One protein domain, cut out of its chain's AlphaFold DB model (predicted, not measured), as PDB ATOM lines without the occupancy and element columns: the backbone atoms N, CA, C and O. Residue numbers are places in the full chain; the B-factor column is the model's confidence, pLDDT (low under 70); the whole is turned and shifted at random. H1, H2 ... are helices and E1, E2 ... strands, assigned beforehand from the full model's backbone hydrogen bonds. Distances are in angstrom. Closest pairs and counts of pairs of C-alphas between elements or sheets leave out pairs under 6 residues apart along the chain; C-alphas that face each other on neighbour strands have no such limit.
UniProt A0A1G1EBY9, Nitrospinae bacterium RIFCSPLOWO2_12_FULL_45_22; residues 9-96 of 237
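This is residues 9 to 96 of the 237 residues of a protein of Nitrospinae bacterium RIFCSPLOWO2_12_FULL_45_22 (UniProt A0A1G1EBY9). Three helices, H1, H2 and H3, stand side by side at one end; a parallel ribbon, E1 and E2, runs away from them toward a loop at Arg 73. The 88 printed residues run H1 E1 H2 E2 H3, class mixed, under half in named elements. The whole is only just compact, close to loose: radius of gyration of the C-alphas 14.3 A, spans 41 by 31 by 22 A.

Find C-alpha 9 at (143.520, 105.082, 133.265); H1, residues 9 to 22, runs 20.3 A from there. E1 is residues 28 to 33, H2 49 to 58, E2 63 to 68; H3, 89 to 95, ends at (124.019, 94.159, 128.150).

H1 touches H2 at a shallow tilt of 18 degrees; their closest C-alphas, 11 and 51, are 5.5 A apart. H2 touches H3, closest C-alphas 56 and 93, 7.3 A. E1, H2, E2 form a strand-helix-strand unit, parallel neighbour strands with a helix between, its crossover right-handed; N 29 and O 63 are within hydrogen-bond range, 2.8 A. Every helix O i to N i+4 pair is within range.

The printed part has no cut; links E1 to H2 and E2 to H3 are long. No printed residue is under 70 in pLDDT.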
ATOM      1  N   ARG A   9     143.177 104.625 131.914       96.12
ATOM      2  CA  ARG A   9     143.520 105.082 133.265       96.12
ATOM      3  C   ARG A   9     142.487 104.631 134.296       96.12
ATOM      4  O   ARG A   9     142.875 104.080 135.321       96.12
ATOM      5  N   GLY A  10     141.195 104.813 134.006       95.94
ATOM      6  CA  GLY A  10     140.122 104.383 134.905       95.94
ATOM      7  C   GLY A  10     140.181 102.883 135.189       95.94
ATOM      8  O   GLY A  10     140.104 102.479 136.346       95.94
ATOM      9  N   ARG A  11     140.428 102.063 134.157       96.25
ATOM     10  CA  ARG A  11     140.609 100.608 134.317       96.25
ATOM     11  C   ARG A  11     141.771 100.261 135.239       96.25
ATOM     12  O   ARG A  11     141.581  99.519 136.196       96.25
ATOM     13  N   ARG A  12     142.945 100.857 135.000       97.25
ATOM     14  CA  ARG A  12     144.140 100.626 135.827       97.25
ATOM     15  C   ARG A  12     143.892 100.937 137.302       97.25
ATOM     16  O   ARG A  12     144.326 100.167 138.151       97.25
ATOM     17  N   HIS A  13     143.183 102.025 137.601       96.69
ATOM     18  CA  HIS A  13     142.849 102.378 138.982       96.69
ATOM     19  C   HIS A  13     141.913 101.342 139.632       96.69
ATOM     20  O   HIS A  13     142.129 100.967 140.780       96.69
ATOM     21  N   ILE A  14     140.897 100.849 138.909       97.00
ATOM     22  CA  ILE A  14     139.993  99.802 139.422       97.00
ATOM     23  C   ILE A  14     140.762  98.506 139.709       97.00
ATOM     24  O   ILE A  14     140.568  97.895 140.763       97.00
ATOM     25  N   ASP A  15     141.633  98.089 138.788       96.44
ATOM     26  CA  ASP A  15     142.447  96.879 138.942       96.44
ATOM     27  C   ASP A  15     143.393  96.990 140.145       96.44
ATOM     28  O   ASP A  15     143.521  96.052 140.935       96.44
ATOM     29  N   GLU A  16     144.023  98.152 140.329       96.38
ATOM     30  CA  GLU A  16     144.906  98.412 141.462       96.38
ATOM     31  C   GLU A  16     144.159  98.372 142.799       96.38
ATOM     32  O   GLU A  16     144.589  97.660 143.710       96.38
ATOM     33  N   LEU A  17     143.010  99.048 142.903       96.50
ATOM     34  CA  LEU A  17     142.165  99.004 144.100       96.50
ATOM     35  C   LEU A  17     141.688  97.579 144.405       96.50
ATOM     36  O   LEU A  17     141.700  97.145 145.556       96.50
ATOM     37  N   SER A  18     141.327  96.820 143.370       94.50
ATOM     38  CA  SER A  18     140.920  95.420 143.510       94.50
ATOM     39  C   SER A  18     142.059  94.530 144.013       94.50
ATOM     40  O   SER A  18     141.820  93.614 144.800       94.50
ATOM     41  N   ARG A  19     143.301  94.790 143.585       95.12
ATOM     42  CA  ARG A  19     144.500  94.079 144.054       95.12
ATOM     43  C   ARG A  19     144.802  94.392 145.519       95.12
ATOM     44  O   ARG A  19     145.080  93.468 146.277       95.12
ATOM     45  N   LEU A  20     144.722  95.664 145.914       94.56
ATOM     46  CA  LEU A  20     144.945  96.098 147.299       94.56
ATOM     47  C   LEU A  20     143.909  95.490 148.258       94.56
ATOM     48  O   LEU A  20     144.277  95.018 149.336       94.56
ATOM     49  N   SER A  21     142.651  95.389 147.823       92.62
ATOM     50  CA  SER A  21     141.600  94.683 148.566       92.62
ATOM     51  C   SER A  21     141.934  93.212 148.809       92.62
ATOM     52  O   SER A  21     141.803  92.723 149.930       92.62
ATOM     53  N   GLY A  22     142.506  92.527 147.812       87.56
ATOM     54  CA  GLY A  22     143.006  91.156 147.972       87.56
ATOM     55  C   GLY A  22     144.136  91.004 149.001       87.56
ATOM     56  O   GLY A  22     144.326  89.916 149.532       87.56
ATOM     57  N   SER A  23     144.860  92.085 149.313       91.81
ATOM     58  CA  SER A  23     145.877  92.131 150.376       91.81
ATOM     59  C   SER A  23     145.350  92.636 151.729       91.81
ATOM     60  O   SER A  23     146.141  92.921 152.623       91.81
ATOM     61  N   GLY A  24     144.028  92.763 151.889       91.81
ATOM     62  CA  GLY A  24     143.384  93.198 153.133       91.81
ATOM     63  C   GLY A  24     143.206  94.713 153.282       91.81
ATOM     64  O   GLY A  24     142.737  95.166 154.323       91.81
ATOM     65  N   ILE A  25     143.545  95.512 152.262       93.81
ATOM     66  CA  ILE A  25     143.371  96.972 152.279       93.81
ATOM     67  C   ILE A  25     142.036  97.329 151.628       93.81
ATOM     68  O   ILE A  25     141.864  97.160 150.425       93.81
ATOM     69  N   ALA A  26     141.098  97.878 152.399       92.56
ATOM     70  CA  ALA A  26     139.802  98.287 151.864       92.56
ATOM     71  C   ALA A  26     139.950  99.326 150.732       92.56
ATOM     72  O   ALA A  26     140.544 100.387 150.919       92.56
ATOM     73  N   GLY A  27     139.376  99.023 149.565       94.12
ATOM     74  CA  GLY A  27     139.323  99.919 148.411       94.12
ATOM     75  C   GLY A  27     137.916 100.473 148.183       94.12
ATOM     76  O   GLY A  27     136.921  99.772 148.393       94.12
ATOM     77  N   ALA A  28     137.828 101.720 147.720       96.06
ATOM     78  CA  ALA A  28     136.569 102.330 147.313       96.06
ATOM     79  C   ALA A  28     136.745 103.252 146.099       96.06
ATOM     80  O   ALA A  28     137.810 103.838 145.903       96.06
ATOM     81  N   ILE A  29     135.685 103.396 145.308       97.12
ATOM     82  CA  ILE A  29     135.578 104.351 144.204       97.12
ATOM     83  C   ILE A  29     134.384 105.256 144.459       97.12
ATOM     84  O   ILE A  29     133.286 104.781 144.748       97.12
ATOM     85  N   LEU A  30     134.610 106.554 144.296       96.88
ATOM     86  CA  LEU A  30     133.588 107.583 144.364       96.88
ATOM     87  C   LEU A  30     133.382 108.175 142.966       96.88
ATOM     88  O   LEU A  30     134.302 108.779 142.415       96.88
ATOM     89  N   PHE A  31     132.193 108.008 142.392       97.31
ATOM     90  CA  PHE A  31     131.796 108.711 141.172       97.31
ATOM     91  C   PHE A  31     131.002 109.956 141.557       97.31
ATOM     92  O   PHE A  31     129.983 109.844 142.229       97.31
ATOM     93  N   LEU A  32     131.456 111.132 141.122       96.06
ATOM     94  CA  LEU A  32     130.753 112.396 141.343       96.06
ATOM     95  C   LEU A  32     129.916 112.731 140.108       96.06
ATOM     96  O   LEU A  32     130.449 113.080 139.054       96.06
ATOM     97  N   ILE A  33     128.601 112.599 140.234       96.06
ATOM     98  CA  ILE A  33     127.627 112.786 139.163       96.06
ATOM     99  C   ILE A  33     127.012 114.165 139.343       96.06
ATOM    100  O   ILE A  33     126.179 114.393 140.214       96.06
ATOM    101  N   GLN A  34     127.433 115.107 138.509       94.12
ATOM    102  CA  GLN A  34     127.034 116.514 138.608       94.12
ATOM    103  C   GLN A  34     125.687 116.779 137.914       94.12
ATOM    104  O   GLN A  34     125.527 117.759 137.190       94.12
ATOM    105  N   TRP A  35     124.731 115.866 138.093       91.94
ATOM    106  CA  TRP A  35     123.393 115.931 137.514       91.94
ATOM    107  C   TRP A  35     122.360 115.412 138.529       91.94
ATOM    108  O   TRP A  35     122.200 114.194 138.672       91.94
ATOM    109  N   PRO A  36     121.638 116.301 139.240       90.19
ATOM    110  CA  PRO A  36     120.779 115.909 140.363       90.19
ATOM    111  C   PRO A  36     119.578 115.046 139.967       90.19
ATOM    112  O   PRO A  36     119.034 114.317 140.796       90.19
ATOM    113  N   PHE A  37     119.182 115.098 138.694       90.88
ATOM    114  CA  PHE A  37     118.063 114.326 138.160       90.88
ATOM    115  C   PHE A  37     118.455 112.897 137.748       90.88
ATOM    116  O   PHE A  37     117.612 112.157 137.257       90.88
ATOM    117  N   SER A  38     119.718 112.485 137.917       91.44
ATOM    118  CA  SER A  38     120.116 111.093 137.682       91.44
ATOM    119  C   SER A  38     119.448 110.155 138.682       91.44
ATOM    120  O   SER A  38     119.607 110.322 139.889       91.44
ATOM    121  N   GLU A  39     118.766 109.134 138.173       90.38
ATOM    122  CA  GLU A  39     118.156 108.088 139.000       90.38
ATOM    123  C   GLU A  39     119.116 106.937 139.293       90.38
ATOM    124  O   GLU A  39     119.214 106.491 140.434       90.38
ATOM    125  N   PHE A  40     119.901 106.547 138.290       93.38
ATOM    126  CA  PHE A  40     120.821 105.417 138.354       93.38
ATOM    127  C   PHE A  40     122.204 105.800 137.837       93.38
ATOM    128  O   PHE A  40     122.365 106.703 137.006       93.38
ATOM    129  N   PHE A  41     123.215 105.057 138.279       95.62
ATOM    130  CA  PHE A  41     124.537 105.076 137.672       95.62
ATOM    131  C   PHE A  41     124.794 103.776 136.921       95.62
ATOM    132  O   PHE A  41     124.643 102.683 137.455       95.62
ATOM    133  N   MET A  42     125.272 103.899 135.687       95.19
ATOM    134  CA  MET A  42     125.742 102.766 134.897       95.19
ATOM    135  C   MET A  42     127.097 103.098 134.276       95.19
ATOM    136  O   MET A  42     127.295 104.234 133.814       95.19
ATOM    137  N   PRO A  43     128.026 102.129 134.220       96.19
ATOM    138  CA  PRO A  43     129.216 102.287 133.420       96.19
ATOM    139  C   PRO A  43     128.832 102.283 131.932       96.19
ATOM    140  O   PRO A  43     127.944 101.542 131.494       96.19
ATOM    141  N   GLU A  44     129.486 103.134 131.151       96.06
ATOM    142  CA  GLU A  44     129.157 103.364 129.748       96.06
ATOM    143  C   GLU A  44     129.738 102.247 128.863       96.06
ATOM    144  O   GLU A  44     130.747 102.402 128.175       96.06
ATOM    145  N   HIS A  45     129.095 101.083 128.894       96.56
ATOM    146  CA  HIS A  45     129.505  99.898 128.149       96.56
ATOM    147  C   HIS A  45     129.360 100.043 126.627       96.56
ATOM    148  O   HIS A  45     130.012  99.298 125.887       96.56
ATOM    149  N   HIS A  46     128.567 100.989 126.116       97.12
ATOM    150  CA  HIS A  46     128.557 101.273 124.683       97.12
ATOM    151  C   HIS A  46     129.848 101.986 124.257       97.12
ATOM    152  O   HIS A  46     130.358 101.718 123.176       97.12
ATOM    153  N   THR A  47     130.473 102.790 125.105       95.19
ATOM    154  CA  THR A  47     131.724 103.479 124.761       95.19
ATOM    155  C   THR A  47     132.955 102.685 125.189       95.19
ATOM    156  O   THR A  47     133.822 102.410 124.359       95.19
ATOM    157  N   ASP A  48     133.010 102.231 126.443       97.19
ATOM    158  CA  ASP A  48     134.139 101.483 127.000       97.19
ATOM    159  C   ASP A  48     133.678 100.178 127.665       97.19
ATOM    160  O   ASP A  48     133.458 100.081 128.875       97.19
ATOM    161  N   LEU A  49     133.551  99.135 126.842       97.19
ATOM    162  CA  LEU A  49     133.170  97.798 127.297       97.19
ATOM    163  C   LEU A  49     134.163  97.222 128.320       97.19
ATOM    164  O   LEU A  49     133.761  96.548 129.269       97.19
ATOM    165  N   GLU A  50     135.457  97.471 128.130       97.38
ATOM    166  CA  GLU A  50     136.497  96.942 129.009       97.38
ATOM    167  C   GLU A  50     136.437  97.589 130.389       97.38
ATOM    168  O   GLU A  50     136.616  96.906 131.402       97.38
ATOM    169  N   PHE A  51     136.153  98.890 130.454       97.88
ATOM    170  CA  PHE A  51     135.916  99.580 131.714       97.88
ATOM    171  C   PHE A  51     134.709  99.005 132.442       97.88
ATOM    172  O   PHE A  51     134.840  98.609 133.600       97.88
ATOM    173  N   SER A  52     133.574  98.864 131.758       97.44
ATOM    174  CA  SER A  52     132.357  98.305 132.353       97.44
ATOM    175  C   SER A  52     132.570  96.890 132.888       97.44
ATOM    176  O   SER A  52     132.226  96.606 134.033       97.44
ATOM    177  N   ASN A  53     133.239  96.021 132.123       97.31
ATOM    178  CA  ASN A  53     133.584  94.667 132.571       97.31
ATOM    179  C   ASN A  53     134.546  94.665 133.767       97.31
ATOM    180  O   ASN A  53     134.479  93.790 134.631       97.31
ATOM    181  N   THR A  54     135.475  95.615 133.820       97.62
ATOM    182  CA  THR A  54     136.419  95.746 134.937       97.62
ATOM    183  C   THR A  54     135.703  96.207 136.199       97.62
ATOM    184  O   THR A  54     135.883  95.596 137.251       97.62
ATOM    185  N   LEU A  55     134.808  97.190 136.086       97.69
ATOM    186  CA  LEU A  55     133.991  97.658 137.199       97.69
ATOM    187  C   LEU A  55     133.056  96.555 137.724       97.69
ATOM    188  O   LEU A  55     133.011  96.330 138.929       97.69
ATOM    189  N   CYS A  56     132.395  95.794 136.840       96.75
ATOM    190  CA  CYS A  56     131.574  94.641 137.232       96.75
ATOM    191  C   CYS A  56     132.373  93.579 138.000       96.75
ATOM    192  O   CYS A  56     131.901  93.073 139.012       96.75
ATOM    193  N   ARG A  57     133.599  93.252 137.568       96.12
ATOM    194  CA  ARG A  57     134.467  92.287 138.276       96.12
ATOM    195  C   ARG A  57     134.953  92.798 139.633       96.12
ATOM    196  O   ARG A  57     135.298  91.994 140.497       96.12
ATOM    197  N   ALA A  58     135.024  94.115 139.799       96.19
ATOM    198  CA  ALA A  58     135.476  94.759 141.022       96.19
ATOM    199  C   ALA A  58     134.350  94.982 142.044       96.19
ATOM    200  O   ALA A  58     134.662  95.217 143.207       96.19
ATOM    201  N   LYS A  59     133.071  94.873 141.651       95.12
ATOM    202  CA  LYS A  59     131.915  95.243 142.491       95.12
ATOM    203  C   LYS A  59     131.871  94.556 143.866       95.12
ATOM    204  O   LYS A  59     131.453  95.175 144.832       95.12
ATOM    205  N   GLU A  60     132.358  93.316 143.954       93.88
ATOM    206  CA  GLU A  60     132.429  92.543 145.210       93.88
ATOM    207  C   GLU A  60     133.753  92.743 145.971       93.88
ATOM    208  O   GLU A  60     133.904  92.310 147.110       93.88
ATOM    209  N   LYS A  61     134.752  93.361 145.332       95.50
ATOM    210  CA  LYS A  61     136.102  93.549 145.887       95.50
ATOM    211  C   LYS A  61     136.297  94.938 146.475       95.50
ATOM    212  O   LYS A  61     137.082  95.096 147.406       95.50
ATOM    213  N   ILE A  62     135.648  95.949 145.911       96.31
ATOM    214  CA  ILE A  62     135.788  97.347 146.319       96.31
ATOM    215  C   ILE A  62     134.411  97.982 146.443       96.31
ATOM    216  O   ILE A  62     133.490  97.635 145.706       96.31
ATOM    217  N   LYS A  63     134.270  98.949 147.351       96.69
ATOM    218  CA  LYS A  63     133.017  99.701 147.478       96.69
ATOM    219  C   LYS A  63     132.884 100.695 146.326       96.69
ATOM    220  O   LYS A  63     133.849 101.373 145.985       96.69
ATOM    221  N   ILE A  64     131.697 100.811 145.743       97.62
ATOM    222  CA  ILE A  64     131.437 101.728 144.628       97.62
ATOM    223  C   ILE A  64     130.297 102.659 145.029       97.62
ATOM    224  O   ILE A  64     129.189 102.204 145.292       97.62
ATOM    225  N   PHE A  65     130.581 103.959 145.068       96.94
ATOM    226  CA  PHE A  65     129.649 104.993 145.503       96.94
ATOM    227  C   PHE A  65     129.415 106.003 144.378       96.94
ATOM    228  O   PHE A  65     130.238 106.898 144.168       96.94
ATOM    229  N   PRO A  66     128.317 105.884 143.625       97.50
ATOM    230  CA  PRO A  66     127.893 106.928 142.709       97.50
ATOM    231  C   PRO A  66     127.097 107.991 143.468       97.50
ATOM    232  O   PRO A  66     125.955 107.769 143.851       97.50
ATOM    233  N   LEU A  67     127.706 109.150 143.700       96.44
ATOM    234  CA  LEU A  67     127.059 110.288 144.344       96.44
ATOM    235  C   LEU A  67     126.537 111.257 143.295       96.44
ATOM    236  O   LEU A  67     127.325 111.876 142.582       96.44
ATOM    237  N   SER A  68     125.221 111.426 143.239       96.69
ATOM    238  CA  SER A  68     124.622 112.568 142.559       96.69
ATOM    239  C   SER A  68     124.705 113.805 143.442       96.69
ATOM    240  O   SER A  68     124.460 113.733 144.649       96.69
ATOM    241  N   LEU A  69     125.095 114.923 142.835       94.94
ATOM    242  CA  LEU A  69     125.336 116.203 143.484       94.94
ATOM    243  C   LEU A  69     124.589 117.313 142.740       94.94
ATOM    244  O   LEU A  69     124.439 117.270 141.516       94.94
ATOM    245  N   SER A  70     124.223 118.362 143.472       94.88
ATOM    246  CA  SER A  70     123.834 119.647 142.899       94.88
ATOM    247  C   SER A  70     124.676 120.782 143.460       94.88
ATOM    248  O   SER A  70     125.305 120.673 144.518       94.88
ATOM    249  N   TRP A  71     124.689 121.879 142.715       94.19
ATOM    250  CA  TRP A  71     125.469 123.067 143.019       94.19
ATOM    251  C   TRP A  71     124.534 124.224 143.348       94.19
ATOM    252  O   TRP A  71     123.543 124.460 142.653       94.19
ATOM    253  N   ASN A  72     124.870 124.959 144.399       94.38
ATOM    254  CA  ASN A  72     124.291 126.264 144.669       94.38
ATOM    255  C   ASN A  72     124.855 127.302 143.682       94.38
ATOM    256  O   ASN A  72     125.854 127.069 142.999       94.38
ATOM    257  N   ARG A  73     124.231 128.484 143.619       94.44
ATOM    258  CA  ARG A  73     124.680 129.577 142.731       94.44
ATOM    259  C   ARG A  73     126.080 130.105 143.064       94.44
ATOM    260  O   ARG A  73     126.714 130.699 142.202       94.44
ATOM    261  N   ASP A  74     126.540 129.899 144.293       96.00
ATOM    262  CA  ASP A  74     127.878 130.261 144.773       96.00
ATOM    263  C   ASP A  74     128.925 129.157 144.531       96.00
ATOM    264  O   ASP A  74     130.037 129.244 145.046       96.00
ATOM    265  N   PHE A  75     128.576 128.115 143.766       92.81
ATOM    266  CA  PHE A  75     129.401 126.930 143.517       92.81
ATOM    267  C   PHE A  75     129.720 126.092 144.763       92.81
ATOM    268  O   PHE A  75     130.580 125.213 144.708       92.81
ATOM    269  N   SER A  76     129.010 126.288 145.877       94.62
ATOM    270  CA  SER A  76     129.026 125.321 146.975       94.62
ATOM    271  C   SER A  76     128.179 124.090 146.627       94.62
ATOM    272  O   SER A  76     127.187 124.175 145.896       94.62
ATOM    273  N   ILE A  77     128.571 122.921 147.140       93.19
ATOM    274  CA  ILE A  77     127.775 121.696 146.992       93.19
ATOM    275  C   ILE A  77     126.541 121.821 147.879       93.19
ATOM    276  O   ILE A  77     126.645 122.058 149.084       93.19
ATOM    277  N   ASN A  78     125.368 121.588 147.303       93.06
ATOM    278  CA  ASN A  78     124.148 121.489 148.080       93.06
ATOM    279  C   ASN A  78     124.053 120.102 148.734       93.06
ATOM    280  O   ASN A  78     123.502 119.157 148.169       93.06
ATOM    281  N   LEU A  79     124.581 119.995 149.955       89.81
ATOM    282  CA  LEU A  79     124.627 118.743 150.719       89.81
ATOM    283  C   LEU A  79     123.245 118.114 150.959       89.81
ATOM    284  O   LEU A  79     123.155 116.895 151.067       89.81
ATOM    285  N   SER A  80     122.171 118.912 150.997       90.50
ATOM    286  CA  SER A  80     120.802 118.404 151.196       90.50
ATOM    287  C   SER A  80     120.238 117.637 149.996       90.50
ATOM    288  O   SER A  80     119.248 116.926 150.137       90.50
ATOM    289  N   GLN A  81     120.861 117.766 148.823       89.06
ATOM    290  CA  GLN A  81     120.447 117.088 147.591       89.06
ATOM    291  C   GLN A  81     121.419 115.982 147.168       89.06
ATOM    292  O   GLN A  81     121.249 115.382 146.105       89.06
ATOM    293  N   VAL A  82     122.437 115.700 147.986       93.88
ATOM    294  CA  VAL A  82     123.387 114.625 147.711       93.88
ATOM    295  C   VAL A  82     122.719 113.280 147.958       93.88
ATOM    296  O   VAL A  82     122.177 113.025 149.030       93.88
ATOM    297  N   ARG A  83     122.791 112.399 146.962       95.25
ATOM    298  CA  ARG A  83     122.169 111.071 146.995       95.25
ATOM    299  C   ARG A  83     123.112 110.031 146.408       95.25
ATOM    300  O   ARG A  83     123.738 110.269 145.375       95.25
ATOM    301  N   ILE A  84     123.201 108.877 147.062       96.00
ATOM    302  CA  ILE A  84     123.823 107.693 146.464       96.00
ATOM    303  C   ILE A  84     122.829 107.138 145.443       96.00
ATOM    304  O   ILE A  84     121.643 107.023 145.743       96.00
ATOM    305  N   LEU A  85     123.301 106.849 144.236       96.38
ATOM    306  CA  LEU A  85     122.494 106.228 143.191       96.38
ATOM    307  C   LEU A  85     122.631 104.708 143.223       96.38
ATOM    308  O   LEU A  85     123.682 104.169 143.576       96.38
ATOM    309  N   ASP A  86     121.592 104.026 142.763       94.81
ATOM    310  CA  ASP A  86     121.665 102.592 142.539       94.81
ATOM    311  C   ASP A  86     122.442 102.274 141.258       94.81
ATOM    312  O   ASP A  86     122.472 103.047 140.290       94.81
ATOM    313  N   ILE A  87     123.086 101.105 141.264       96.06
ATOM    314  CA  ILE A  87     123.774 100.545 140.101       96.06
ATOM    315  C   ILE A  87     123.047  99.259 139.702       96.06
ATOM    316  O   ILE A  87     123.136  98.266 140.429       96.06
ATOM    317  N   PRO A  88     122.364  99.225 138.545       95.31
ATOM    318  CA  PRO A  88     121.615  98.051 138.117       95.31
ATOM    319  C   PRO A  88     122.540  96.986 137.519       95.31
ATOM    320  O   PRO A  88     122.626  96.794 136.304       95.31
ATOM    321  N   TRP A  89     123.274  96.291 138.390       95.50
ATOM    322  CA  TRP A  89     124.293  95.313 138.002       95.50
ATOM    323  C   TRP A  89     123.762  94.202 137.098       95.50
ATOM    324  O   TRP A  89     124.462  93.816 136.165       95.50
ATOM    325  N   SER A  90     122.535  93.729 137.330       93.81
ATOM    326  CA  SER A  90     121.895  92.683 136.523       93.81
ATOM    327  C   SER A  90     121.764  93.088 135.052       93.81
ATOM    328  O   SER A  90     122.113  92.311 134.161       93.81
ATOM    329  N   ILE A  91     121.335  94.324 134.787       93.81
ATOM    330  CA  ILE A  91     121.223  94.876 133.432       93.81
ATOM    331  C   ILE A  91     122.610  95.042 132.822       93.81
ATOM    332  O   ILE A  91     122.855  94.593 131.703       93.81
ATOM    333  N   ILE A  92     123.553  95.626 133.566       95.12
ATOM    334  CA  ILE A  92     124.918  95.844 133.069       95.12
ATOM    335  C   ILE A  92     125.562  94.507 132.676       95.12
ATOM    336  O   ILE A  92     126.139  94.395 131.600       95.12
ATOM    337  N   GLU A  93     125.431  93.464 133.493       95.19
ATOM    338  CA  GLU A  93     126.006  92.145 133.213       95.19
ATOM    339  C   GLU A  93     125.393  91.459 131.987       95.19
ATOM    340  O   GLU A  93     126.095  90.713 131.291       95.19
ATOM    341  N   LYS A  94     124.113  91.729 131.708       94.56
ATOM    342  CA  LYS A  94     123.360  91.227 130.550       94.56
ATOM    343  C   LYS A  94     123.756  91.943 129.251       94.56
ATOM    344  O   LYS A  94     124.003  91.287 128.229       94.56
ATOM    345  N   GLU A  95     123.854  93.270 129.308       95.50
ATOM    346  CA  GLU A  95     124.019  94.159 128.150       95.50
ATOM    347  C   GLU A  95     125.493  94.435 127.798       95.50
ATOM    348  O   GLU A  95     125.837  94.504 126.614       95.50
ATOM    349  N   ALA A  96     126.398  94.512 128.785       96.00
ATOM    350  CA  ALA A  96     127.830  94.784 128.596       96.00
ATOM    351  C   ALA A  96     128.582  93.565 128.030       96.00
ATOM    352  O   ALA A  96     129.435  92.947 128.671       96.00
TER     353      ALA A  96